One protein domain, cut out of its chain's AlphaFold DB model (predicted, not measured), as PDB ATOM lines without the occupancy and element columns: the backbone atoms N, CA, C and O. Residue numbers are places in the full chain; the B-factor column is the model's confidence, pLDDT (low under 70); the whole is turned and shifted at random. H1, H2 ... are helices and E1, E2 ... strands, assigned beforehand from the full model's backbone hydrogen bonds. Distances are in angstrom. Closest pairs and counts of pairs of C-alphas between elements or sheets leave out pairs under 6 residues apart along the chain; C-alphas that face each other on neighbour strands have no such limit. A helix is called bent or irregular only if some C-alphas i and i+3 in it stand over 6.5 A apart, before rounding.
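Overview. This is residues 61 to 109 of the 119 residues of an uncharacterized protein of Clostridiaceae bacterium (UniProt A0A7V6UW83). The domain is a loose loop of chain: one long, bent strand, E1, runs out to the short helix H1, and a long link folds back to helix H2 and the short strand E2. E2 pairs with E1 along residues 69 to 72, and H2 packs on E2. The printed part has 49 residues, with two named helices and two named strands in the order E1, H1, H2, E2. The sheet, E1 then E2, is parallel, and the class is mixed, helices and strands. The whole is loose, with a radius of gyration of the C-alphas of 12.2 A and spans of 34 by 22 by 16 A, only just elongated.

Arrangement. After residues 61 to 68 comes E1, residues 69 to 77, which bends by 60 degrees at residue 74. Its parallel neighbour is E2, residues 106 to 109, at 47 degrees between directions. C-alphas 70 and 107 face each other at 4.7 A; N 107 and O 69, 2.8 A apart, and N 71 and O 107, 2.9 A apart, are within hydrogen-bond range. With H1, residues 79 to 83, and H2, residues 95 to 104, the strands form a strand-helix-strand unit, two parallel neighbour strands with helices between, whose crossover is right-handed. The closest C-alphas of H2 and E2 are those of Glu 101 and Lys 107, 4.9 A apart. H2 is apart from E1, and H1 is apart from both H2 and E2. In H1 and H2 every O i to N i+4 pair is within hydrogen-bond range.

Along the chain. E1 begins at C-alpha 69 (-43.324, 1.916, -45.585) and is 23.2 A long. H1 measures 6.2 A and H2 13.1 A, from C-alpha 95 (-36.416, -5.701, -30.749). E2, 9.7 A, ends at C-alpha 109 (-48.740, -0.790, -36.784).

Size, cuts and confidence. The C-alphas farthest apart, of Glu 66 and Pro 79, are 34.4 A apart. The printed part has no cut. The link from H1 to H2, with 11 residues, is long; those from E1 to H1 and from H2 to E2 are tight. Mean pLDDT of the printed part is 90.3; residues 80 to 83 are under 70.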
ATOM      1  N   PRO A  61     -34.183  -9.353 -52.285       87.25
ATOM      2  CA  PRO A  61     -35.537  -9.514 -51.765       87.25
ATOM      3  C   PRO A  61     -35.640  -9.248 -50.254       87.25
ATOM      4  O   PRO A  61     -36.757  -9.145 -49.745       87.25
ATOM      5  N   PHE A  62     -34.511  -9.149 -49.545       88.69
ATOM      6  CA  PHE A  62     -34.431  -8.814 -48.123       88.69
ATOM      7  C   PHE A  62     -33.753  -7.462 -47.861       88.69
ATOM      8  O   PHE A  62     -33.504  -7.128 -46.701       88.69
ATOM      9  N   GLY A  63     -33.475  -6.689 -48.913       91.94
ATOM     10  CA  GLY A  63     -32.888  -5.362 -48.805       91.94
ATOM     11  C   GLY A  63     -33.831  -4.368 -48.125       91.94
ATOM     12  O   GLY A  63     -35.053  -4.538 -48.098       91.94
ATOM     13  N   LYS A  64     -33.251  -3.298 -47.574       95.56
ATOM     14  CA  LYS A  64     -34.017  -2.231 -46.932       95.56
ATOM     15  C   LYS A  64     -34.883  -1.487 -47.950       95.56
ATOM     16  O   LYS A  64     -34.381  -1.020 -48.969       95.56
ATOM     17  N   ILE A  65     -36.165  -1.316 -47.635       94.81
ATOM     18  CA  ILE A  65     -37.103  -0.554 -48.459       94.81
ATOM     19  C   ILE A  65     -36.953   0.939 -48.148       94.81
ATOM     20  O   ILE A  65     -37.177   1.374 -47.017       94.81
ATOM     21  N   GLU A  66     -36.617   1.730 -49.166       93.62
ATOM     22  CA  GLU A  66     -36.580   3.191 -49.088       93.62
ATOM     23  C   GLU A  66     -37.511   3.807 -50.155       93.62
ATOM     24  O   GLU A  66     -37.370   3.504 -51.341       93.62
ATOM     25  N   PRO A  67     -38.470   4.675 -49.777       95.06
ATOM     26  CA  PRO A  67     -38.719   5.162 -48.421       95.06
ATOM     27  C   PRO A  67     -39.354   4.096 -47.516       95.06
ATOM     28  O   PRO A  67     -40.081   3.222 -47.987       95.06
ATOM     29  N   THR A  68     -39.133   4.228 -46.205       97.38
ATOM     30  CA  THR A  68     -39.789   3.387 -45.191       97.38
ATOM     31  C   THR A  68     -41.308   3.355 -45.391       97.38
ATOM     32  O   THR A  68     -41.957   4.403 -45.480       97.38
ATOM     33  N   ILE A  69     -41.885   2.154 -45.414       97.69
ATOM     34  CA  ILE A  69     -43.324   1.916 -45.585       97.69
ATOM     35  C   ILE A  69     -44.010   1.615 -44.246       97.69
ATOM     36  O   ILE A  69     -43.406   1.037 -43.346       97.69
ATOM     37  N   GLU A  70     -45.296   1.962 -44.110       98.25
ATOM     38  CA  GLU A  70     -46.125   1.560 -42.960       98.25
ATOM     39  C   GLU A  70     -46.990   0.349 -43.329       98.25
ATOM     40  O   GLU A  70     -47.810   0.417 -44.246       98.25
ATOM     41  N   ILE A  71     -46.850  -0.744 -42.576       97.56
ATOM     42  CA  ILE A  71     -47.729  -1.913 -42.671       97.56
ATOM     43  C   ILE A  71     -48.651  -1.925 -41.456       97.56
ATOM     44  O   ILE A  71     -48.213  -2.058 -40.312       97.56
ATOM     45  N   THR A  72     -49.952  -1.808 -41.722       97.75
ATOM     46  CA  THR A  72     -50.996  -1.874 -40.698       97.75
ATOM     47  C   THR A  72     -51.658  -3.248 -40.692       97.75
ATOM     48  O   THR A  72     -52.089  -3.731 -41.737       97.75
ATOM     49  N   GLY A  73     -51.784  -3.860 -39.517       95.31
ATOM     50  CA  GLY A  73     -52.418  -5.165 -39.355       95.31
ATOM     51  C   GLY A  73     -53.139  -5.340 -38.023       95.31
ATOM     52  O   GLY A  73     -53.255  -4.425 -37.210       95.31
ATOM     53  N   VAL A  74     -53.624  -6.553 -37.803       93.44
ATOM     54  CA  VAL A  74     -54.144  -7.046 -36.523       93.44
ATOM     55  C   VAL A  74     -53.365  -8.308 -36.182       93.44
ATOM     56  O   VAL A  74     -52.879  -8.989 -37.088       93.44
ATOM     57  N   ARG A  75     -53.193  -8.608 -34.900       88.75
ATOM     58  CA  ARG A  75     -52.472  -9.811 -34.467       88.75
ATOM     59  C   ARG A  75     -53.063 -10.367 -33.188       88.75
ATOM     60  O   ARG A  75     -53.723  -9.648 -32.446       88.75
ATOM     61  N   ASP A  76     -52.769 -11.618 -32.901       89.06
ATOM     62  CA  ASP A  76     -52.908 -12.155 -31.560       89.06
ATOM     63  C   ASP A  76     -51.668 -11.820 -30.713       89.06
ATOM     64  O   ASP A  76     -50.587 -11.463 -31.206       89.06
ATOM     65  N   ALA A  77     -51.823 -11.902 -29.399       84.50
ATOM     66  CA  ALA A  77     -50.705 -11.900 -28.479       84.50
ATOM     67  C   ALA A  77     -50.774 -13.133 -27.591       84.50
ATOM     68  O   ALA A  77     -51.752 -13.369 -26.876       84.50
ATOM     69  N   HIS A  78     -49.695 -13.912 -27.622       79.81
ATOM     70  CA  HIS A  78     -49.541 -15.015 -26.694       79.81
ATOM     71  C   HIS A  78     -49.396 -14.448 -25.271       79.81
ATOM     72  O   HIS A  78     -48.630 -13.496 -25.090       79.81
ATOM     73  N   PRO A  79     -50.061 -15.012 -24.246       71.94
ATOM     74  CA  PRO A  79     -49.982 -14.511 -22.873       71.94
ATOM     75  C   PRO A  79     -48.538 -14.337 -22.394       71.94
ATOM     76  O   PRO A  79     -48.192 -13.343 -21.766       71.94
ATOM     77  N   GLU A  80     -47.659 -15.269 -22.764       69.31
ATOM     78  CA  GLU A  80     -46.235 -15.199 -22.424       69.31
ATOM     79  C   GLU A  80     -45.491 -14.032 -23.085       69.31
ATOM     80  O   GLU A  80     -44.545 -13.517 -22.494       69.31
ATOM     81  N   GLN A  81     -45.918 -13.599 -24.277       67.44
ATOM     82  CA  GLN A  81     -45.339 -12.445 -24.967       67.44
ATOM     83  C   GLN A  81     -45.760 -11.141 -24.289       67.44
ATOM     84  O   GLN A  81     -44.928 -10.263 -24.120       67.44
ATOM     85  N   VAL A  82     -47.014 -11.030 -23.836       64.19
ATOM     86  CA  VAL A  82     -47.508  -9.833 -23.129       64.19
ATOM     87  C   VAL A  82     -46.877  -9.691 -21.738       64.19
ATOM     88  O   VAL A  82     -46.677  -8.579 -21.258       64.19
ATOM     89  N   LEU A  83     -46.549 -10.811 -21.086       63.69
ATOM     90  CA  LEU A  83     -46.129 -10.838 -19.681       63.69
ATOM     91  C   LEU A  83     -44.610 -10.741 -19.449       63.69
ATOM     92  O   LEU A  83     -44.203 -10.605 -18.295       63.69
ATOM     93  N   LYS A  84     -43.759 -10.852 -20.482       76.31
ATOM     94  CA  LYS A  84     -42.296 -11.002 -20.307       76.31
ATOM     95  C   LYS A  84     -41.446 -10.191 -21.293       76.31
ATOM     96  O   LYS A  84     -40.469 -10.708 -21.835       76.31
ATOM     97  N   TYR A  85     -41.782  -8.925 -21.520       85.38
ATOM     98  CA  TYR A  85     -40.856  -8.034 -22.220       85.38
ATOM     99  C   TYR A  85     -39.657  -7.665 -21.328       85.38
ATOM    100  O   TYR A  85     -39.832  -7.499 -20.115       85.38
ATOM    101  N   PRO A  86     -38.441  -7.546 -21.897       88.25
ATOM    102  CA  PRO A  86     -37.329  -6.871 -21.235       88.25
ATOM    103  C   PRO A  86     -37.716  -5.463 -20.767       88.25
ATOM    104  O   PRO A  86     -38.665  -4.864 -21.271       88.25
ATOM    105  N   GLU A  87     -36.966  -4.909 -19.816       89.88
ATOM    106  CA  GLU A  87     -37.196  -3.534 -19.367       89.88
ATOM    107  C   GLU A  87     -37.080  -2.553 -20.545       89.88
ATOM    108  O   GLU A  87     -36.096  -2.567 -21.282       89.88
ATOM    109  N   GLY A  88     -38.109  -1.723 -20.728       89.88
ATOM    110  CA  GLY A  88     -38.210  -0.772 -21.838       89.88
ATOM    111  C   GLY A  88     -38.862  -1.323 -23.110       89.88
ATOM    112  O   GLY A  88     -39.259  -0.525 -23.954       89.88
ATOM    113  N   ASP A  89     -39.042  -2.641 -23.235       91.69
ATOM    114  CA  ASP A  89     -39.740  -3.241 -24.372       91.69
ATOM    115  C   ASP A  89     -41.252  -3.360 -24.119       91.69
ATOM    116  O   ASP A  89     -41.743  -3.494 -22.995       91.69
ATOM    117  N   SER A  90     -42.009  -3.338 -25.208       89.50
ATOM    118  CA  SER A  90     -43.456  -3.480 -25.232       89.50
ATOM    119  C   SER A  90     -43.913  -4.200 -26.500       89.50
ATOM    120  O   SER A  90     -43.151  -4.483 -27.422       89.50
ATOM    121  N   LEU A  91     -45.210  -4.459 -26.593       87.88
ATOM    122  CA  LEU A  91     -45.819  -5.081 -27.764       87.88
ATOM    123  C   LEU A  91     -45.701  -4.235 -29.044       87.88
ATOM    124  O   LEU A  91     -45.622  -4.794 -30.137       87.88
ATOM    125  N   HIS A  92     -45.667  -2.909 -28.902       89.88
ATOM    126  CA  HIS A  92     -45.564  -1.962 -30.018       89.88
ATOM    127  C   HIS A  92     -44.138  -1.457 -30.259       89.88
ATOM    128  O   HIS A  92     -43.856  -0.927 -31.329       89.88
ATOM    129  N   ASP A  93     -43.249  -1.634 -29.285       93.00
ATOM    130  CA  ASP A  93     -41.852  -1.221 -29.359       93.00
ATOM    131  C   ASP A  93     -40.978  -2.284 -28.694       93.00
ATOM    132  O   ASP A  93     -40.844  -2.324 -27.476       93.00
ATOM    133  N   ASN A  94     -40.431  -3.190 -29.495       92.69
ATOM    134  CA  ASN A  94     -39.504  -4.223 -29.055       92.69
ATOM    135  C   ASN A  94     -38.436  -4.457 -30.123       92.69
ATOM    136  O   ASN A  94     -38.438  -3.847 -31.193       92.69
ATOM    137  N   ILE A  95     -37.515  -5.375 -29.838       94.56
ATOM    138  CA  ILE A  95     -36.416  -5.701 -30.749       94.56
ATOM    139  C   ILE A  95     -36.879  -6.017 -32.180       94.56
ATOM    140  O   ILE A  95     -36.205  -5.626 -33.129       94.56
ATOM    141  N   TRP A  96     -38.042  -6.650 -32.352       93.50
ATOM    142  CA  TRP A  96     -38.556  -7.005 -33.671       93.50
ATOM    143  C   TRP A  96     -39.123  -5.799 -34.399       93.50
ATOM    144  O   TRP A  96     -38.756  -5.577 -35.547       93.50
ATOM    145  N   THR A  97     -39.972  -4.994 -33.753       95.38
ATOM    146  CA  THR A  97     -40.541  -3.802 -34.406       95.38
ATOM    147  C   THR A  97     -39.438  -2.841 -34.847       95.38
ATOM    148  O   THR A  97     -39.490  -2.333 -35.964       95.38
ATOM    149  N   ARG A  98     -38.388  -2.688 -34.030       97.06
ATOM    150  CA  ARG A  98     -37.197  -1.898 -34.371       97.06
ATOM    151  C   ARG A  98     -36.376  -2.519 -35.501       97.06
ATOM    152  O   ARG A  98     -35.881  -1.784 -36.344       97.06
ATOM    153  N   TYR A  99     -36.235  -3.845 -35.544       96.88
ATOM    154  CA  TYR A  99     -35.544  -4.531 -36.641       96.88
ATOM    155  C   TYR A  99     -36.257  -4.314 -37.982       96.88
ATOM    156  O   TYR A  99     -35.618  -3.922 -38.954       96.88
ATOM    157  N   TYR A 100     -37.580  -4.510 -38.029       96.88
ATOM    158  CA  TYR A 100     -38.364  -4.273 -39.244       96.88
ATOM    159  C   TYR A 100     -38.206  -2.830 -39.740       96.88
ATOM    160  O   TYR A 100     -37.996  -2.617 -40.931       96.88
ATOM    161  N   GLU A 101     -38.240  -1.845 -38.844       97.25
ATOM    162  CA  GLU A 101     -38.112  -0.440 -39.234       97.25
ATOM    163  C   GLU A 101     -36.685  -0.095 -39.690       97.25
ATOM    164  O   GLU A 101     -36.496   0.464 -40.770       97.25
ATOM    165  N   ASN A 102     -35.668  -0.476 -38.913       96.88
ATOM    166  CA  ASN A 102     -34.288  -0.052 -39.157       96.88
ATOM    167  C   ASN A 102     -33.611  -0.810 -40.302       96.88
ATOM    168  O   ASN A 102     -32.932  -0.175 -41.114       96.88
ATOM    169  N   GLU A 103     -33.810  -2.129 -40.376       96.38
ATOM    170  CA  GLU A 103     -33.116  -3.004 -41.328       96.38
ATOM    171  C   GLU A 103     -33.923  -3.214 -42.611       96.38
ATOM    172  O   GLU A 103     -33.340  -3.312 -43.684       96.38
ATOM    173  N   LEU A 104     -35.258  -3.250 -42.518       96.50
ATOM    174  CA  LEU A 104     -36.124  -3.536 -43.669       96.50
ATOM    175  C   LEU A 104     -36.893  -2.310 -44.174       96.50
ATOM    176  O   LEU A 104     -37.480  -2.375 -45.250       96.50
ATOM    177  N   GLY A 105     -36.898  -1.190 -43.442       97.44
ATOM    178  CA  GLY A 105     -37.688  -0.016 -43.823       97.44
ATOM    179  C   GLY A 105     -39.191  -0.268 -43.697       97.44
ATOM    180  O   GLY A 105     -39.988   0.249 -44.477       97.44
ATOM    181  N   ILE A 106     -39.598  -1.097 -42.733       97.88
ATOM    182  CA  ILE A 106     -40.990  -1.493 -42.508       97.88
ATOM    183  C   ILE A 106     -41.424  -1.067 -41.107       97.88
ATOM    184  O   ILE A 106     -41.054  -1.674 -40.103       97.88
ATOM    185  N   LYS A 107     -42.296  -0.067 -41.031       98.00
ATOM    186  CA  LYS A 107     -42.935   0.353 -39.787       98.00
ATOM    187  C   LYS A 107     -44.203  -0.458 -39.536       98.00
ATOM    188  O   LYS A 107     -45.178  -0.352 -40.281       98.00
ATOM    189  N   LEU A 108     -44.209  -1.248 -38.466       96.94
ATOM    190  CA  LEU A 108     -45.359  -2.066 -38.083       96.94
ATOM    191  C   LEU A 108     -46.350  -1.285 -37.215       96.94
ATOM    192  O   LEU A 108     -45.976  -0.662 -36.222       96.94
ATOM    193  N   LYS A 109     -47.640  -1.386 -37.547       96.25
ATOM    194  CA  LYS A 109     -48.740  -0.790 -36.784       96.25
ATOM    195  C   LYS A 109     -49.862  -1.797 -36.580       96.25
ATOM    196  O   LYS A 109     -50.361  -2.383 -37.535       96.25
TER     197      LYS A 109